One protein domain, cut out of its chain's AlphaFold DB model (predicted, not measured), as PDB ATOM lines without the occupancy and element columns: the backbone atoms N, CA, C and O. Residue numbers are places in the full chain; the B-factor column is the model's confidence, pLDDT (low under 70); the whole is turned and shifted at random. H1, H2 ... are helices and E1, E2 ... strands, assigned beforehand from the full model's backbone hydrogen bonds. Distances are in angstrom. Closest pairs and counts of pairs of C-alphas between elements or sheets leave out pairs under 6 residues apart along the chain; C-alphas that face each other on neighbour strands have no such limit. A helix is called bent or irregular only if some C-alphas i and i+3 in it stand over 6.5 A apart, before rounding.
ATOM      1  N   TYR A 177     174.462 174.249 121.072       74.00
ATOM      2  CA  TYR A 177     173.294 174.833 121.734       74.00
ATOM      3  C   TYR A 177     173.375 176.365 121.750       74.00
ATOM      4  O   TYR A 177     172.426 177.037 121.349       74.00
ATOM      5  N   ASP A 178     174.519 176.922 122.152       74.38
ATOM      6  CA  ASP A 178     174.716 178.369 122.259       74.38
ATOM      7  C   ASP A 178     174.555 179.095 120.916       74.38
ATOM      8  O   ASP A 178     173.914 180.139 120.858       74.38
ATOM      9  N   MET A 179     175.032 178.489 119.825       69.31
ATOM     10  CA  MET A 179     174.888 179.007 118.458       69.31
ATOM     11  C   MET A 179     173.435 179.036 117.956       69.31
ATOM     12  O   MET A 179     173.095 179.820 117.070       69.31
ATOM     13  N   GLN A 180     172.570 178.159 118.473       65.06
ATOM     14  CA  GLN A 180     171.201 177.982 117.974       65.06
ATOM     15  C   GLN A 180     170.129 178.601 118.875       65.06
ATOM     16  O   GLN A 180     169.009 178.813 118.405       65.06
ATOM     17  N   LYS A 181     170.456 178.919 120.135       65.50
ATOM     18  CA  LYS A 181     169.490 179.383 121.149       65.50
ATOM     19  C   LYS A 181     168.676 180.614 120.718       65.50
ATOM     20  O   LYS A 181     167.511 180.716 121.088       65.50
ATOM     21  N   ASP A 182     169.255 181.503 119.905       63.34
ATOM     22  CA  ASP A 182     168.616 182.759 119.474       63.34
ATOM     23  C   ASP A 182     167.812 182.624 118.166       63.34
ATOM     24  O   ASP A 182     166.888 183.396 117.917       63.34
ATOM     25  N   ASN A 183     168.108 181.613 117.341       53.88
ATOM     26  CA  ASN A 183     167.414 181.334 116.072       53.88
ATOM     27  C   ASN A 183     166.358 180.225 116.219       53.88
ATOM     28  O   ASN A 183     165.971 179.561 115.253       53.88
ATOM     29  N   TYR A 184     165.912 180.006 117.454       49.66
ATOM     30  CA  TYR A 184     165.121 178.855 117.844       49.66
ATOM     31  C   TYR A 184     163.696 178.909 117.277       49.66
ATOM     32  O   TYR A 184     162.879 179.761 117.625       49.66
ATOM     33  N   GLN A 185     163.377 177.933 116.430       49.44
ATOM     34  CA  GLN A 185     162.012 177.501 116.149       49.44
ATOM     35  C   GLN A 185     161.880 176.113 116.788       49.44
ATOM     36  O   GLN A 185     162.688 175.250 116.442       49.44
ATOM     37  N   PRO A 186     160.929 175.867 117.712       45.34
ATOM     38  CA  PRO A 186     160.763 174.568 118.361       45.34
ATOM     39  C   PRO A 186     160.309 173.529 117.331       45.34
ATOM     40  O   PRO A 186     159.121 173.274 117.142       45.34
ATOM     41  N   LEU A 187     161.268 172.953 116.621       42.91
ATOM     42  CA  LEU A 187     161.087 171.870 115.673       42.91
ATOM     43  C   LEU A 187     161.648 170.619 116.347       42.91
ATOM     44  O   LEU A 187     162.848 170.479 116.504       42.91
ATOM     45  N   ASP A 188     160.753 169.726 116.754       53.66
ATOM     46  CA  ASP A 188     161.015 168.381 117.275       53.66
ATOM     47  C   ASP A 188     161.559 168.230 118.710       53.66
ATOM     48  O   ASP A 188     162.567 168.785 119.134       53.66
ATOM     49  N   LYS A 189     160.903 167.328 119.457       54.31
ATOM     50  CA  LYS A 189     161.240 166.892 120.828       54.31
ATOM     51  C   LYS A 189     162.681 166.385 121.000       54.31
ATOM     52  O   LYS A 189     163.149 166.269 122.126       54.31
ATOM     53  N   GLU A 190     163.367 166.059 119.909       53.50
ATOM     54  CA  GLU A 190     164.763 165.619 119.919       53.50
ATOM     55  C   GLU A 190     165.733 166.783 120.180       53.50
ATOM     56  O   GLU A 190     166.751 166.582 120.840       53.50
ATOM     57  N   LEU A 191     165.385 168.011 119.772       55.00
ATOM     58  CA  LEU A 191     166.165 169.221 120.063       55.00
ATOM     59  C   LEU A 191     166.103 169.615 121.553       55.00
ATOM     60  O   LEU A 191     167.096 170.070 122.109       55.00
ATOM     61  N   PHE A 192     165.026 169.266 122.265       57.47
ATOM     62  CA  PHE A 192     164.918 169.446 123.723       57.47
ATOM     63  C   PHE A 192     166.000 168.684 124.521       57.47
ATOM     64  O   PHE A 192     166.405 169.111 125.603       57.47
ATOM     65  N   LYS A 193     166.513 167.558 123.997       58.94
ATOM     66  CA  LYS A 193     167.627 166.824 124.628       58.94
ATOM     67  C   LYS A 193     168.947 167.604 124.550       58.94
ATOM     68  O   LYS A 193     169.774 167.463 125.450       58.94
ATOM     69  N   PHE A 194     169.135 168.435 123.520       62.59
ATOM     70  CA  PHE A 194     170.287 169.335 123.413       62.59
ATOM     71  C   PHE A 194     170.208 170.429 124.467       62.59
ATOM     72  O   PHE A 194     171.190 170.658 125.170       62.59
ATOM     73  N   ASP A 195     169.028 171.033 124.613       61.12
ATOM     74  CA  ASP A 195     168.769 172.088 125.591       61.12
ATOM     75  C   ASP A 195     169.069 171.581 127.006       61.12
ATOM     76  O   ASP A 195     169.812 172.208 127.762       61.12
ATOM     77  N   LEU A 196     168.592 170.377 127.346       64.38
ATOM     78  CA  LEU A 196     168.899 169.744 128.627       64.38
ATOM     79  C   LEU A 196     170.391 169.454 128.808       64.38
ATOM     80  O   LEU A 196     170.906 169.695 129.895       64.38
ATOM     81  N   ALA A 197     171.095 168.962 127.784       65.12
ATOM     82  CA  ALA A 197     172.527 168.677 127.879       65.12
ATOM     83  C   ALA A 197     173.369 169.957 128.037       65.12
ATOM     84  O   ALA A 197     174.289 169.985 128.856       65.12
ATOM     85  N   GLY A 198     173.040 171.029 127.308       68.75
ATOM     86  CA  GLY A 198     173.700 172.333 127.419       68.75
ATOM     87  C   GLY A 198     173.438 173.009 128.768       68.75
ATOM     88  O   GLY A 198     174.375 173.451 129.441       68.75
ATOM     89  N   ILE A 199     172.179 173.017 129.221       71.38
ATOM     90  CA  ILE A 199     171.791 173.548 130.537       71.38
ATOM     91  C   ILE A 199     172.423 172.720 131.662       71.38
ATOM     92  O   ILE A 199     172.956 173.288 132.617       71.38
ATOM     93  N   ALA A 200     172.399 171.388 131.559       76.44
ATOM     94  CA  ALA A 200     173.033 170.505 132.534       76.44
ATOM     95  C   ALA A 200     174.546 170.731 132.590       76.44
ATOM     96  O   ALA A 200     175.093 170.819 133.688       76.44
ATOM     97  N   ASN A 201     175.213 170.902 131.443       81.50
ATOM     98  CA  ASN A 201     176.640 171.211 131.420       81.50
ATOM     99  C   ASN A 201     176.936 172.561 132.074       81.50
ATOM    100  O   ASN A 201     177.838 172.650 132.894       81.50
ATOM    101  N   THR A 202     176.143 173.591 131.776       81.38
ATOM    102  CA  THR A 202     176.301 174.917 132.392       81.38
ATOM    103  C   THR A 202     176.174 174.836 133.914       81.38
ATOM    104  O   THR A 202     177.004 175.383 134.638       81.38
ATOM    105  N   ARG A 203     175.178 174.092 134.418       83.19
ATOM    106  CA  ARG A 203     175.021 173.840 135.860       83.19
ATOM    107  C   ARG A 203     176.205 173.074 136.438       83.19
ATOM    108  O   ARG A 203     176.694 173.455 137.497       83.19
ATOM    109  N   ARG A 204     176.676 172.027 135.753       84.06
ATOM    110  CA  ARG A 204     177.826 171.241 136.209       84.06
ATOM    111  C   ARG A 204     179.093 172.086 136.253       84.06
ATOM    112  O   ARG A 204     179.778 172.062 137.264       84.06
ATOM    113  N   VAL A 205     179.382 172.876 135.221       86.75
ATOM    114  CA  VAL A 205     180.543 173.777 135.216       86.75
ATOM    115  C   VAL A 205     180.450 174.784 136.362       86.75
ATOM    116  O   VAL A 205     181.429 174.952 137.078       86.75
ATOM    117  N   ALA A 206     179.277 175.369 136.622       86.94
ATOM    118  CA  ALA A 206     179.095 176.268 137.761       86.94
ATOM    119  C   ALA A 206     179.349 175.572 139.117       86.94
ATOM    120  O   ALA A 206     179.982 176.152 140.000       86.94
ATOM    121  N   GLN A 207     178.905 174.319 139.280       86.81
ATOM    122  CA  GLN A 207     179.204 173.512 140.471       86.81
ATOM    123  C   GLN A 207     180.707 173.244 140.605       86.81
ATOM    124  O   GLN A 207     181.272 173.431 141.680       86.81
ATOM    125  N   VAL A 208     181.369 172.854 139.514       87.75
ATOM    126  CA  VAL A 208     182.816 172.602 139.499       87.75
ATOM    127  C   VAL A 208     183.595 173.887 139.800       87.75
ATOM    128  O   VAL A 208     184.535 173.848 140.582       87.75
ATOM    129  N   GLN A 209     183.180 175.044 139.278       89.25
ATOM    130  CA  GLN A 209     183.786 176.343 139.595       89.25
ATOM    131  C   GLN A 209     183.614 176.718 141.070       89.25
ATOM    132  O   GLN A 209     184.558 177.186 141.703       89.25
ATOM    133  N   GLN A 210     182.438 176.473 141.655       89.31
ATOM    134  CA  GLN A 210     182.227 176.691 143.087       89.31
ATOM    135  C   GLN A 210     183.182 175.835 143.928       89.31
ATOM    136  O   GLN A 210     183.736 176.324 144.915       89.31
ATOM    137  N   GLN A 211     183.401 174.582 143.522       88.06
ATOM    138  CA  GLN A 211     184.383 173.718 144.168       88.06
ATOM    139  C   GLN A 211     185.794 174.258 143.963       88.06
ATOM    140  O   GLN A 211     186.486 174.496 144.946       88.06
ATOM    141  N   LEU A 212     186.197 174.560 142.728       91.38
ATOM    142  CA  LEU A 212     187.505 175.141 142.426       91.38
ATOM    143  C   LEU A 212     187.810 176.344 143.328       91.38
ATOM    144  O   LEU A 212     188.876 176.390 143.939       91.38
ATOM    145  N   LYS A 213     186.855 177.266 143.489       93.06
ATOM    146  CA  LYS A 213     186.980 178.404 144.404       93.06
ATOM    147  C   LYS A 213     187.283 177.965 145.837       93.06
ATOM    148  O   LYS A 213     188.209 178.493 146.447       93.06
ATOM    149  N   HIS A 214     186.532 176.999 146.365       90.31
ATOM    150  CA  HIS A 214     186.740 176.474 147.713       90.31
ATOM    151  C   HIS A 214     188.159 175.911 147.908       90.31
ATOM    152  O   HIS A 214     188.820 176.247 148.891       90.31
ATOM    153  N   TYR A 215     188.659 175.116 146.956       88.94
ATOM    154  CA  TYR A 215     190.006 174.538 147.037       88.94
ATOM    155  C   TYR A 215     191.105 175.591 146.887       88.94
ATOM    156  O   TYR A 215     192.074 175.573 147.643       88.94
ATOM    157  N   LEU A 216     190.944 176.545 145.968       93.19
ATOM    158  CA  LEU A 216     191.887 177.653 145.813       93.19
ATOM    159  C   LEU A 216     191.979 178.493 147.096       93.19
ATOM    160  O   LEU A 216     193.080 178.826 147.532       93.19
ATOM    161  N   GLU A 217     190.851 178.784 147.749       93.00
ATOM    162  CA  GLU A 217     190.828 179.495 149.032       93.00
ATOM    163  C   GLU A 217     191.462 178.686 150.170       93.00
ATOM    164  O   GLU A 217     192.163 179.255 151.011       93.00
ATOM    165  N   LEU A 218     191.235 177.369 150.214       90.94
ATOM    166  CA  LEU A 218     191.851 176.484 151.202       90.94
ATOM    167  C   LEU A 218     193.375 176.452 151.044       90.94
ATOM    168  O   LEU A 218     194.101 176.694 152.008       90.94
ATOM    169  N   PHE A 219     193.868 176.196 149.833       91.25
ATOM    170  CA  PHE A 219     195.303 176.106 149.574       91.25
ATOM    171  C   PHE A 219     196.003 177.451 149.757       91.25
ATOM    172  O   PHE A 219     197.086 177.493 150.341       91.25
ATOM    173  N   ALA A 220     195.347 178.558 149.399       91.94
ATOM    174  CA  ALA A 220     195.855 179.891 149.694       91.94
ATOM    175  C   ALA A 220     196.017 180.136 151.208       91.94
ATOM    176  O   ALA A 220     197.044 180.674 151.625       91.94
ATOM    177  N   LYS A 221     195.051 179.711 152.042       92.44
ATOM    178  CA  LYS A 221     195.137 179.820 153.516       92.44
ATOM    179  C   LYS A 221     196.264 178.972 154.106       92.44
ATOM    180  O   LYS A 221     196.878 179.392 155.082       92.44
ATOM    181  N   SER A 222     196.547 177.819 153.508       90.56
ATOM    182  CA  SER A 222     197.656 176.940 153.900       90.56
ATOM    183  C   SER A 222     198.997 177.312 153.258       90.56
ATOM    184  O   SER A 222     199.972 176.585 153.433       90.56
ATOM    185  N   HIS A 223     199.068 178.425 152.516       91.19
ATOM    186  CA  HIS A 223     200.260 178.861 151.780       91.19
ATOM    187  C   HIS A 223     200.796 177.824 150.776       91.19
ATOM    188  O   HIS A 223     201.996 177.772 150.510       91.19
ATOM    189  N   ILE A 224     199.905 177.018 150.195       90.62
ATOM    190  CA  ILE A 224     200.227 176.040 149.157       90.62
ATOM    191  C   ILE A 224     199.957 176.684 147.798       90.62
ATOM    192  O   ILE A 224     198.821 177.041 147.480       90.62
ATOM    193  N   ASN A 225     200.997 176.800 146.977       89.38
ATOM    194  CA  ASN A 225     200.833 177.247 145.600       89.38
ATOM    195  C   ASN A 225     200.382 176.072 144.733       89.38
ATOM    196  O   ASN A 225     201.091 175.072 144.610       89.38
ATOM    197  N   VAL A 226     199.226 176.230 144.093       92.75
ATOM    198  CA  VAL A 226     198.715 175.283 143.102       92.75
ATOM    199  C   VAL A 226     198.546 175.965 141.751       92.75
ATOM    200  O   VAL A 226     198.155 177.132 141.703       92.75
ATOM    201  N   LEU A 227     198.830 175.251 140.659       94.62
ATOM    202  CA  LEU A 227     198.467 175.700 139.312       94.62
ATOM    203  C   LEU A 227     197.222 174.951 138.849       94.62
ATOM    204  O   LEU A 227     197.187 173.725 138.901       94.62
ATOM    205  N   VAL A 228     196.225 175.673 138.353       94.94
ATOM    206  CA  VAL A 228     195.051 175.070 137.716       94.94
ATOM    207  C   VAL A 228     195.404 174.734 136.270       94.94
ATOM    208  O   VAL A 228     195.998 175.557 135.567       94.94
ATOM    209  N   VAL A 229     195.066 173.528 135.810       92.19
ATOM    210  CA  VAL A 229     195.397 173.069 134.450       92.19
ATOM    211  C   VAL A 229     194.188 172.453 133.741       92.19
ATOM    212  O   VAL A 229     193.139 172.225 134.343       92.19
ATOM    213  N   ASN A 230     194.327 172.200 132.434       89.88
ATOM    214  CA  ASN A 230     193.344 171.497 131.599       89.88
ATOM    215  C   ASN A 230     191.909 172.052 131.738       89.88
ATOM    216  O   ASN A 230     191.700 173.260 131.761       89.88
ATOM    217  N   GLY A 231     190.936 171.129 131.810       90.81
ATOM    218  CA  GLY A 231     189.690 171.242 132.565       90.81
ATOM    219  C   GLY A 231     189.274 172.638 133.035       90.81
ATOM    220  O   GLY A 231     188.689 173.468 132.329       90.81
ATOM    221  N   ALA A 232     189.601 172.824 134.298       91.56
ATOM    222  CA  ALA A 232     189.205 173.940 135.118       91.56
ATOM    223  C   ALA A 232     189.837 175.268 134.681       91.56
ATOM    224  O   ALA A 232     189.207 176.308 134.832       91.56
ATOM    225  N   ALA A 233     191.040 175.247 134.097       94.50
ATOM    226  CA  ALA A 233     191.676 176.462 133.590       94.50
ATOM    227  C   ALA A 233     191.066 176.900 132.251       94.50
ATOM    228  O   ALA A 233     190.673 178.047 132.063       94.50
ATOM    229  N   TYR A 234     190.957 175.973 131.301       94.50
ATOM    230  CA  TYR A 234     190.604 176.287 129.919       94.50
ATOM    231  C   TYR A 234     189.172 176.782 129.761       94.50
ATOM    232  O   TYR A 234     188.921 177.579 128.864       94.50
ATOM    233  N   ALA A 235     188.242 176.352 130.616       93.12
ATOM    234  CA  ALA A 235     186.853 176.792 130.530       93.12
ATOM    235  C   ALA A 235     186.711 178.318 130.627       93.12
ATOM    236  O   ALA A 235     185.966 178.896 129.847       93.12
ATOM    237  N   GLU A 236     187.456 178.969 131.524       92.56
ATOM    238  CA  GLU A 236     187.399 180.430 131.698       92.56
ATOM    239  C   GLU A 236     188.428 181.174 130.844       92.56
ATOM    240  O   GLU A 236     188.175 182.292 130.409       92.56
ATOM    241  N   LEU A 237     189.591 180.569 130.578       92.69
ATOM    242  CA  LEU A 237     190.654 181.231 129.812       92.69
ATOM    243  C   LEU A 237     190.396 181.236 128.298       92.69
ATOM    244  O   LEU A 237     190.851 182.143 127.591       92.69
ATOM    245  N   LEU A 238     189.734 180.195 127.781       90.06
ATOM    246  CA  LEU A 238     189.648 179.944 126.340       90.06
ATOM    247  C   LEU A 238     188.270 180.222 125.731       90.06
ATOM    248  O   LEU A 238     188.217 180.550 124.544       90.06
ATOM    249  N   TYR A 239     187.191 180.124 126.510       88.62
ATOM    250  CA  TYR A 239     185.814 180.201 126.015       88.62
ATOM    251  C   TYR A 239     185.092 181.421 126.590       88.62
ATOM    252  O   TYR A 239     185.256 181.748 127.761       88.62
ATOM    253  N   ASP A 240     184.239 182.053 125.778       84.19
ATOM    254  CA  ASP A 240     183.499 183.265 126.166       84.19
ATOM    255  C   ASP A 240     182.577 183.047 127.371       84.19
ATOM    256  O   ASP A 240     182.324 183.963 128.151       84.19
ATOM    257  N   GLN A 241     182.050 181.828 127.507       86.69
ATOM    258  CA  GLN A 241     181.273 181.390 128.656       86.69
ATOM    259  C   GLN A 241     181.836 180.054 129.149       86.69
ATOM    260  O   GLN A 241     181.931 179.114 128.350       86.69
ATOM    261  N   PRO A 242     182.128 179.898 130.455       89.06
ATOM    262  CA  PRO A 242     182.744 178.673 130.971       89.06
ATOM    263  C   PRO A 242     181.918 177.415 130.676       89.06
ATOM    264  O   PRO A 242     182.458 176.350 130.377       89.06
ATOM    265  N   GLY A 243     180.587 177.555 130.681       87.62
ATOM    266  CA  GLY A 243     179.638 176.487 130.365       87.62
ATOM    267  C   GLY A 243     179.710 175.947 128.931       87.62
ATOM    268  O   GLY A 243     179.117 174.901 128.664       87.62
ATOM    269  N   LEU A 244     180.437 176.598 128.015       85.75
ATOM    270  CA  LEU A 244     180.630 176.113 126.642       85.75
ATOM    271  C   LEU A 244     181.624 174.961 126.549       85.75
ATOM    272  O   LEU A 244     181.569 174.189 125.592       85.75
ATOM    273  N   ARG A 245     182.497 174.817 127.551       90.38
ATOM    274  CA  ARG A 245     183.510 173.770 127.614       90.38
ATOM    275  C   ARG A 245     183.144 172.748 128.692       90.38
ATOM    276  O   ARG A 245     183.351 173.012 129.871       90.38
ATOM    277  N   PRO A 246     182.628 171.563 128.339       87.50
ATOM    278  CA  PRO A 246     182.429 170.474 129.291       87.50
ATOM    279  C   PRO A 246     183.738 169.953 129.888       87.50
ATOM    280  O   PRO A 246     184.666 169.601 129.158       87.50
ATOM    281  N   PHE A 247     183.767 169.788 131.208       86.75
ATOM    282  CA  PHE A 247     184.788 169.037 131.941       86.75
ATOM    283  C   PHE A 247     184.187 168.446 133.221       86.75
ATOM    284  O   PHE A 247     183.140 168.896 133.690       86.75
ATOM    285  N   GLY A 248     184.781 167.357 133.711       75.81
ATOM    286  CA  GLY A 248     184.222 166.571 134.814       75.81
ATOM    287  C   GLY A 248     185.000 166.694 136.118       75.81
ATOM    288  O   GLY A 248     184.405 166.516 137.178       75.81
ATOM    289  N   ASP A 249     186.280 167.007 135.999       82.44
ATOM    290  CA  ASP A 249     187.345 166.900 136.980       82.44
ATOM    291  C   ASP A 249     188.113 168.222 137.109       82.44
ATOM    292  O   ASP A 249     188.167 169.039 136.182       82.44
ATOM    293  N   ILE A 250     188.702 168.451 138.279       87.94
ATOM    294  CA  ILE A 250     189.625 169.562 138.514       87.94
ATOM    295  C   ILE A 250     191.036 168.991 138.596       87.94
ATOM    296  O   ILE A 250     191.382 168.336 139.573       87.94
ATOM    297  N   ASP A 251     191.859 169.301 137.599       87.69
ATOM    298  CA  ASP A 251     193.287 169.001 137.636       87.69
ATOM    299  C   ASP A 251     194.053 170.155 138.290       87.69
ATOM    300  O   ASP A 251     194.030 171.295 137.801       87.69
ATOM    301  N   LEU A 252     194.783 169.853 139.361       90.19
ATOM    302  CA  LEU A 252     195.683 170.795 140.021       90.19
ATOM    303  C   LEU A 252     197.116 170.285 139.990       90.19
ATOM    304  O   LEU A 252     197.392 169.119 140.254       90.19
ATOM    305  N   LEU A 253     198.047 171.193 139.737       89.00
ATOM    306  CA  LEU A 253     199.461 170.971 139.968       89.00
ATOM    307  C   LEU A 253     199.865 171.485 141.337       89.00
ATOM    308  O   LEU A 253     199.630 172.651 141.640       89.00
ATOM    309  N   VAL A 254     200.581 170.669 142.100       87.88
ATOM    310  CA  VAL A 254     201.255 171.085 143.331       87.88
ATOM    311  C   VAL A 254     202.755 170.881 143.203       87.88
ATOM    312  O   VAL A 254     203.231 169.938 142.568       87.88
ATOM    313  N   HIS A 255     203.531 171.752 143.832       84.56
ATOM    314  CA  HIS A 255     204.965 171.551 143.901       84.56
ATOM    315  C   HIS A 255     205.286 170.327 144.765       84.56
ATOM    316  O   HIS A 255     204.752 170.152 145.858       84.56
ATOM    317  N   SER A 256     206.236 169.497 144.326       77.56
ATOM    318  CA  SER A 256     206.627 168.290 145.067       77.56
ATOM    319  C   SER A 256     207.079 168.557 146.514       77.56
ATOM    320  O   SER A 256     206.917 167.681 147.360       77.56
ATOM    321  N   LYS A 257     207.604 169.756 146.819       82.69
ATOM    322  CA  LYS A 257     208.014 170.158 148.175       82.69
ATOM    323  C   LYS A 257     206.829 170.416 149.111       82.69
ATOM    324  O   LYS A 257     206.968 170.237 150.314       82.69
ATOM    325  N   ASP A 258     205.670 170.766 148.554       84.81
ATOM    326  CA  ASP A 258     204.466 171.107 149.315       84.81
ATOM    327  C   ASP A 258     203.576 169.875 149.564       84.81
ATOM    328  O   ASP A 258     202.550 169.978 150.229       84.81
ATOM    329  N   ARG A 259     203.972 168.682 149.086       78.19
ATOM    330  CA  ARG A 259     203.205 167.429 149.240       78.19
ATOM    331  C   ARG A 259     202.897 167.079 150.700       78.19
ATOM    332  O   ARG A 259     201.801 166.607 150.986       78.19
ATOM    333  N   SER A 260     203.845 167.276 151.619       81.25
ATOM    334  CA  SER A 260     203.617 166.991 153.045       81.25
ATOM    335  C   SER A 260     202.583 167.943 153.644       81.25
ATOM    336  O   SER A 260     201.627 167.495 154.270       81.25
ATOM    337  N   VAL A 261     202.723 169.242 153.373       86.31
ATOM    338  CA  VAL A 261     201.796 170.284 153.838       86.31
ATOM    339  C   VAL A 261     200.407 170.093 153.231       86.31
ATOM    340  O   VAL A 261     199.400 170.272 153.916       86.31
ATOM    341  N   LEU A 262     200.336 169.675 151.964       85.00
ATOM    342  CA  LEU A 262     199.094 169.321 151.286       85.00
ATOM    343  C   LEU A 262     198.387 168.161 151.989       85.00
ATOM    344  O   LEU A 262     197.197 168.266 152.280       85.00
ATOM    345  N   LYS A 263     199.119 167.088 152.309       82.25
ATOM    346  CA  LYS A 263     198.575 165.933 153.033       82.25
ATOM    347  C   LYS A 263     197.962 166.345 154.370       82.25
ATOM    348  O   LYS A 263     196.833 165.961 154.667       82.25
ATOM    349  N   ASP A 264     198.688 167.145 155.146       85.19
ATOM    350  CA  ASP A 264     198.226 167.616 156.452       85.19
ATOM    351  C   ASP A 264     197.039 168.582 156.313       85.19
ATOM    352  O   ASP A 264     196.097 168.526 157.102       85.19
ATOM    353  N   THR A 265     197.037 169.435 155.286       86.69
ATOM    354  CA  THR A 265     195.920 170.347 154.990       86.69
ATOM    355  C   THR A 265     194.646 169.573 154.661       86.69
ATOM    356  O   THR A 265     193.592 169.885 155.209       86.69
ATOM    357  N   ILE A 266     194.736 168.544 153.813       83.50
ATOM    358  CA  ILE A 266     193.590 167.699 153.452       83.50
ATOM    359  C   ILE A 266     193.073 166.958 154.690       83.50
ATOM    360  O   ILE A 266     191.877 167.011 154.967       83.50
ATOM    361  N   ALA A 267     193.962 166.339 155.477       82.38
ATOM    362  CA  ALA A 267     193.591 165.568 156.667       82.38
ATOM    363  C   ALA A 267     192.880 166.396 157.756       82.38
ATOM    364  O   ALA A 267     192.103 165.845 158.531       82.38
ATOM    365  N   ASN A 268     193.144 167.705 157.815       83.88
ATOM    366  CA  ASN A 268     192.538 168.632 158.776       83.88
ATOM    367  C   ASN A 268     191.364 169.439 158.192       83.88
ATOM    368  O   ASN A 268     190.931 170.422 158.794       83.88
ATOM    369  N   SER A 269     190.866 169.057 157.019       80.69
ATOM    370  CA  SER A 269     189.747 169.714 156.341       80.69
ATOM    371  C   SER A 269     188.537 168.785 156.234       80.69
ATOM    372  O   SER A 269     188.623 167.595 156.525       80.69
ATOM    373  N   ASP A 270     187.412 169.313 155.751       76.06
ATOM    374  CA  ASP A 270     186.208 168.520 155.466       76.06
ATOM    375  C   ASP A 270     186.319 167.693 154.161       76.06
ATOM    376  O   ASP A 270     185.342 167.080 153.719       76.06
ATOM    377  N   ILE A 271     187.492 167.689 153.517       73.44
ATOM    378  CA  ILE A 271     187.754 166.994 152.254       73.44
ATOM    379  C   ILE A 271     188.009 165.508 152.509       73.44
ATOM    380  O   ILE A 271     188.826 165.130 153.347       73.44
ATOM    381  N   ILE A 272     187.361 164.654 151.718       65.69
ATOM    382  CA  ILE A 272     187.584 163.210 151.753       65.69
ATOM    383  C   ILE A 272     188.658 162.865 150.715       65.69
ATOM    384  O   ILE A 272     188.480 163.085 149.517       65.69
ATOM    385  N   SER A 273     189.784 162.316 151.178       65.12
ATOM    386  CA  SER A 273     190.754 161.676 150.287       65.12
ATOM    387  C   SER A 273     190.182 160.349 149.815       65.12
ATOM    388  O   SER A 273     189.816 159.513 150.643       65.12
ATOM    389  N   LEU A 274     190.133 160.132 148.503       58.03
ATOM    390  CA  LEU A 274     189.954 158.792 147.967       58.03
ATOM    391  C   LEU A 274     191.289 158.045 148.066       58.03
ATOM    392  O   LEU A 274     192.360 158.651 147.978       58.03
ATOM    393  N   ASP A 275     191.235 156.728 148.269       52.59
ATOM    394  CA  ASP A 275     192.417 155.886 148.084       52.59
ATOM    395  C   ASP A 275     192.878 156.020 146.625       52.59
ATOM    396  O   ASP A 275     192.086 155.807 145.703       52.59
ATOM    397  N   ASN A 276     194.151 156.371 146.411       51.44
ATOM    398  CA  ASN A 276     194.729 156.511 145.073       51.44
ATOM    399  C   ASN A 276     194.666 155.172 144.329       51.44
ATOM    400  O   ASN A 276     195.520 154.302 144.505       51.44
ATOM    401  N   GLN A 277     193.670 155.012 143.459       43.56
ATOM    402  CA  GLN A 277     193.580 153.852 142.570       43.56
ATOM    403  C   GLN A 277     194.487 153.999 141.337       43.56
ATOM    404  O   GLN A 277     194.757 153.013 140.651       43.56
ATOM    405  N   ASN A 278     194.986 155.210 141.064       48.25
ATOM    406  CA  ASN A 278     195.825 155.519 139.914       48.25
ATOM    407  C   ASN A 278     197.233 155.963 140.363       48.25
ATOM    408  O   ASN A 278     197.371 156.998 141.007       48.25
ATOM    409  N   PRO A 279     198.306 155.231 140.005       45.19
ATOM    410  CA  PRO A 279     199.677 155.554 140.413       45.19
ATOM    411  C   PRO A 279     200.254 156.833 139.775       45.19
ATOM    412  O   PRO A 279     201.410 157.165 140.037       45.19
ATOM    413  N   LYS A 280     199.496 157.517 138.906       46.84
ATOM    414  CA  LYS A 280     199.871 158.808 138.307       46.84
ATOM    415  C   LYS A 280     199.414 160.018 139.122       46.84
ATOM    416  O   LYS A 280     200.006 161.082 138.953       46.84
ATOM    417  N   ASP A 281     198.430 159.840 139.997       48.72
ATOM    418  CA  ASP A 281     197.819 160.929 140.753       48.72
ATOM    419  C   ASP A 281     198.433 160.937 142.158       48.72
ATOM    420  O   ASP A 281     198.609 159.882 142.778       48.72
ATOM    421  N   ASP A 282     198.802 162.115 142.671       53.41
ATOM    422  CA  ASP A 282     199.312 162.207 144.042       53.41
ATOM    423  C   ASP A 282     198.167 162.161 145.052       53.41
ATOM    424  O   ASP A 282     198.338 161.578 146.122       53.41
ATOM    425  N   TYR A 283     197.001 162.703 144.687       53.94
ATOM    426  CA  TYR A 283     195.737 162.576 145.414       53.94
ATOM    427  C   TYR A 283     194.560 162.632 144.439       53.94
ATOM    428  O   TYR A 283     194.523 163.531 143.601       53.94
ATOM    429  N   SER A 284     193.574 161.751 144.612       55.75
ATOM    430  CA  SER A 284     192.220 161.966 144.095       55.75
ATOM    431  C   SER A 284     191.287 162.296 145.259       55.75
ATOM    432  O   SER A 284     191.276 161.607 146.283       55.75
ATOM    433  N   LEU A 285     190.552 163.395 145.148       60.41
ATOM    434  CA  LEU A 285     189.645 163.885 146.179       60.41
ATOM    435  C   LEU A 285     188.228 163.841 145.626       60.41
ATOM    436  O   LEU A 285     187.969 164.353 144.537       60.41
ATOM    437  N   ASP A 286     187.316 163.265 146.399       58.91
ATOM    438  CA  ASP A 286     185.887 163.345 146.128       58.91
ATOM    439  C   ASP A 286     185.241 164.072 147.291       58.91
ATOM    440  O   ASP A 286     185.406 163.722 148.461       58.91
ATOM    441  N   ASN A 287     184.526 165.136 146.978       53.28
ATOM    442  CA  ASN A 287     183.638 165.729 147.956       53.28
ATOM    443  C   ASN A 287     182.269 165.057 147.820       53.28
ATOM    444  O   ASN A 287     181.938 164.425 146.828       53.28
ATOM    445  N   LYS A 288     181.386 165.254 148.793       53.72
ATOM    446  CA  LYS A 288     180.000 164.754 148.733       53.72
ATOM    447  C   LYS A 288     179.159 165.366 147.580       53.72
ATOM    448  O   LYS A 288     177.935 165.296 147.643       53.72
ATOM    449  N   THR A 289     179.776 166.025 146.589       55.62
ATOM    450  CA  THR A 289     179.145 166.757 145.478       55.62
ATOM    451  C   THR A 289     179.489 166.211 144.080       55.62
ATOM    452  O   THR A 289     179.158 166.869 143.098       55.62
ATOM    453  N   GLU A 290     180.084 165.014 143.962       65.75
ATOM    454  CA  GLU A 290     180.361 164.330 142.674       65.75
ATOM    455  C   GLU A 290     181.319 165.104 141.733       65.75
ATOM    456  O   GLU A 290     181.226 165.030 140.494       65.75
ATOM    457  N   VAL A 291     182.227 165.899 142.308       72.50
ATOM    458  CA  VAL A 291     183.299 166.590 141.577       72.50
ATOM    459  C   VAL A 291     184.629 166.001 142.020       72.50
ATOM    460  O   VAL A 291     185.059 166.222 143.151       72.50
ATOM    461  N   GLN A 292     185.270 165.280 141.104       76.50
ATOM    462  CA  GLN A 292     186.591 164.704 141.310       76.50
ATOM    463  C   GLN A 292     187.665 165.783 141.171       76.50
ATOM    464  O   GLN A 292     187.612 166.615 140.260       76.50
ATOM    465  N   ILE A 293     188.647 165.758 142.068       79.31
ATOM    466  CA  ILE A 293     189.829 166.613 141.994       79.31
ATOM    467  C   ILE A 293     191.060 165.743 142.014       79.31
ATOM    468  O   ILE A 293     191.297 165.034 142.991       79.31
ATOM    469  N   ASP A 294     191.861 165.869 140.971       80.62
ATOM    470  CA  ASP A 294     193.105 165.143 140.840       80.62
ATOM    471  C   ASP A 294     194.255 166.130 141.030       80.62
ATOM    472  O   ASP A 294     194.419 167.115 140.301       80.62
ATOM    473  N   ILE A 295     195.029 165.899 142.090       80.06
ATOM    474  CA  ILE A 295     196.217 166.680 142.397       80.06
ATOM    475  C   ILE A 295     197.432 165.903 141.921       80.06
ATOM    476  O   ILE A 295     197.682 164.766 142.324       80.06
ATOM    477  N   HIS A 296     198.222 166.576 141.101       77.12
ATOM    478  CA  HIS A 296     199.381 166.037 140.421       77.12
ATOM    479  C   HIS A 296     200.617 166.837 140.815       77.12
ATOM    480  O   HIS A 296     200.588 168.061 140.899       77.12
ATOM    481  N   SER A 297     201.758 166.184 140.966       68.31
ATOM    482  CA  SER A 297     203.063 166.861 140.896       68.31
ATOM    483  C   SER A 297     203.945 166.299 139.785       68.31
ATOM    484  O   SER A 297     205.147 166.555 139.724       68.31
ATOM    485  N   VAL A 298     203.330 165.554 138.869       63.22
ATOM    486  CA  VAL A 298     203.905 165.166 137.587       63.22
ATOM    487  C   VAL A 298     202.796 165.271 136.549       63.22
ATOM    488  O   VAL A 298     201.726 164.709 136.748       63.22
ATOM    489  N   LEU A 299     203.021 166.000 135.453       58.03
ATOM    490  CA  LEU A 299     201.982 166.199 134.443       58.03
ATOM    491  C   LEU A 299     202.175 165.316 133.230       58.03
ATOM    492  O   LEU A 299     203.106 165.503 132.451       58.03
ATOM    493  N   GLY A 300     201.201 164.434 133.031       53.69
ATOM    494  CA  GLY A 300     201.072 163.643 131.824       53.69
ATOM    495  C   GLY A 300     202.189 162.621 131.648       53.69
ATOM    496  O   GLY A 300     203.233 162.624 132.296       53.69
TER     497      GLY A 300
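AT A GLANCE: This is residues 177 to 300 of the 435 residues of an uncharacterized protein of Actinobacteria bacterium (UniProt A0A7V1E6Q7). One long helix, H2, makes the longest axis of the domain, and its residues 205 to 220 pack along one face of a strongly twisted sheet of five short strands, while its earlier residues reach out beyond the sheet as an arm. The small helix H1 sits beside that arm, the loop of residues 182 to 190 sticks out at its end, H3 tucks in beside E2, and H4 lies near the other end of H2. The printed part has 124 residues with four named helices and five named strands, in the order H1 H2 E1 H3 E2 H4 E3 E4 E5, of the mixed class. The sheet runs E1 E2 E5 E4 E3 and is mixed, with E2 and E5 parallel and the other neighbours antiparallel. The whole is loose, with a radius of gyration of the C-alphas of 17.3 A and spans of 57 by 27 by 26 A.

HOW THE PARTS SIT: Begin at H1, residues 177 to 180, which only just touches H2, residues 192 to 221, with 3 pairs of C-alphas within 8 A; the closest are Tyr 177 and Gly 198, 6.2 A apart. Next look at E1, residues 226 to 229, an edge strand antiparallel to E2, residues 249 to 254; N 253 and O 227 are 2.8 A apart. H2 is on the sheet at a height of 7.6 A, over E2 and along it at 15 degrees on the local plane; the closest C-alphas are Leu 212 and Ile 250, 7.1 A. H3, residues 230 to 238, lies on the opposite face from H2, over none of the strands; its closest C-alpha pair with E2 is Ala 232 and Ile 250, 5.6 A. H3 and H2 only just touch, with 3 pairs of C-alphas within 8 A, the closest being Gln 209 and Ala 232 at 7.4 A, and stand about perpendicular at 76 degrees. H4, residues 256 to 267, is close to H2 but not clearly touching it: the C-alphas of Phe 219 and Thr 265 are 7.9 A apart. E3, residues 272 to 274, E4, residues 283 to 286, and E5, residues 292 to 296, form a meander, each strand the antiparallel neighbour of the one before; E3 and E4 are a hairpin, with N 274 and O 284 2.9 A apart, and so are E4 and E5, with N 285 and O 293 2.8 A apart. E5 is parallel to E2, with N 296 and O 252 2.8 A apart. E2, H4 and E3 make a split strand-helix-strand unit, two strands of one sheet that are not neighbours, with the helix between them along the chain and E5 and E4 between them in the sheet, and its crossover is right-handed. Every O i to N i+4 pair is within hydrogen-bond range in H2, against 4 of 5 in H3 and 6 of 8 in H4; H1 is too short for such a pair.

IN THESE COORDINATES: Find C-alpha 177 at (173.294, 174.833, 121.734), where H1 begins; it spans 5.3 A. H2 starts at C-alpha 192, (164.918, 169.446, 123.723), and runs 43.7 A to C-alpha 221. E1 measures 9.5 A, H3 10.6 A, E2 15.9 A and H4 17.7 A; H4 is irregular, with C-alphas 257 and 260 7.3 A apart. E3 measures 6.3 A, E4 9.9 A and E5 12.9 A, ending at C-alpha 296, (199.381, 166.037, 140.421).

THE WHOLE: The C-alphas farthest apart are those of Leu 187 and Lys 257, 57.1 A. The printed part has no cut, and the link from H1 to H2, 11 residues, is long. The mean pLDDT of the printed part is 75.9; look for values under 70 in residues 179 to 198, 272 to 290 and 297 to 300.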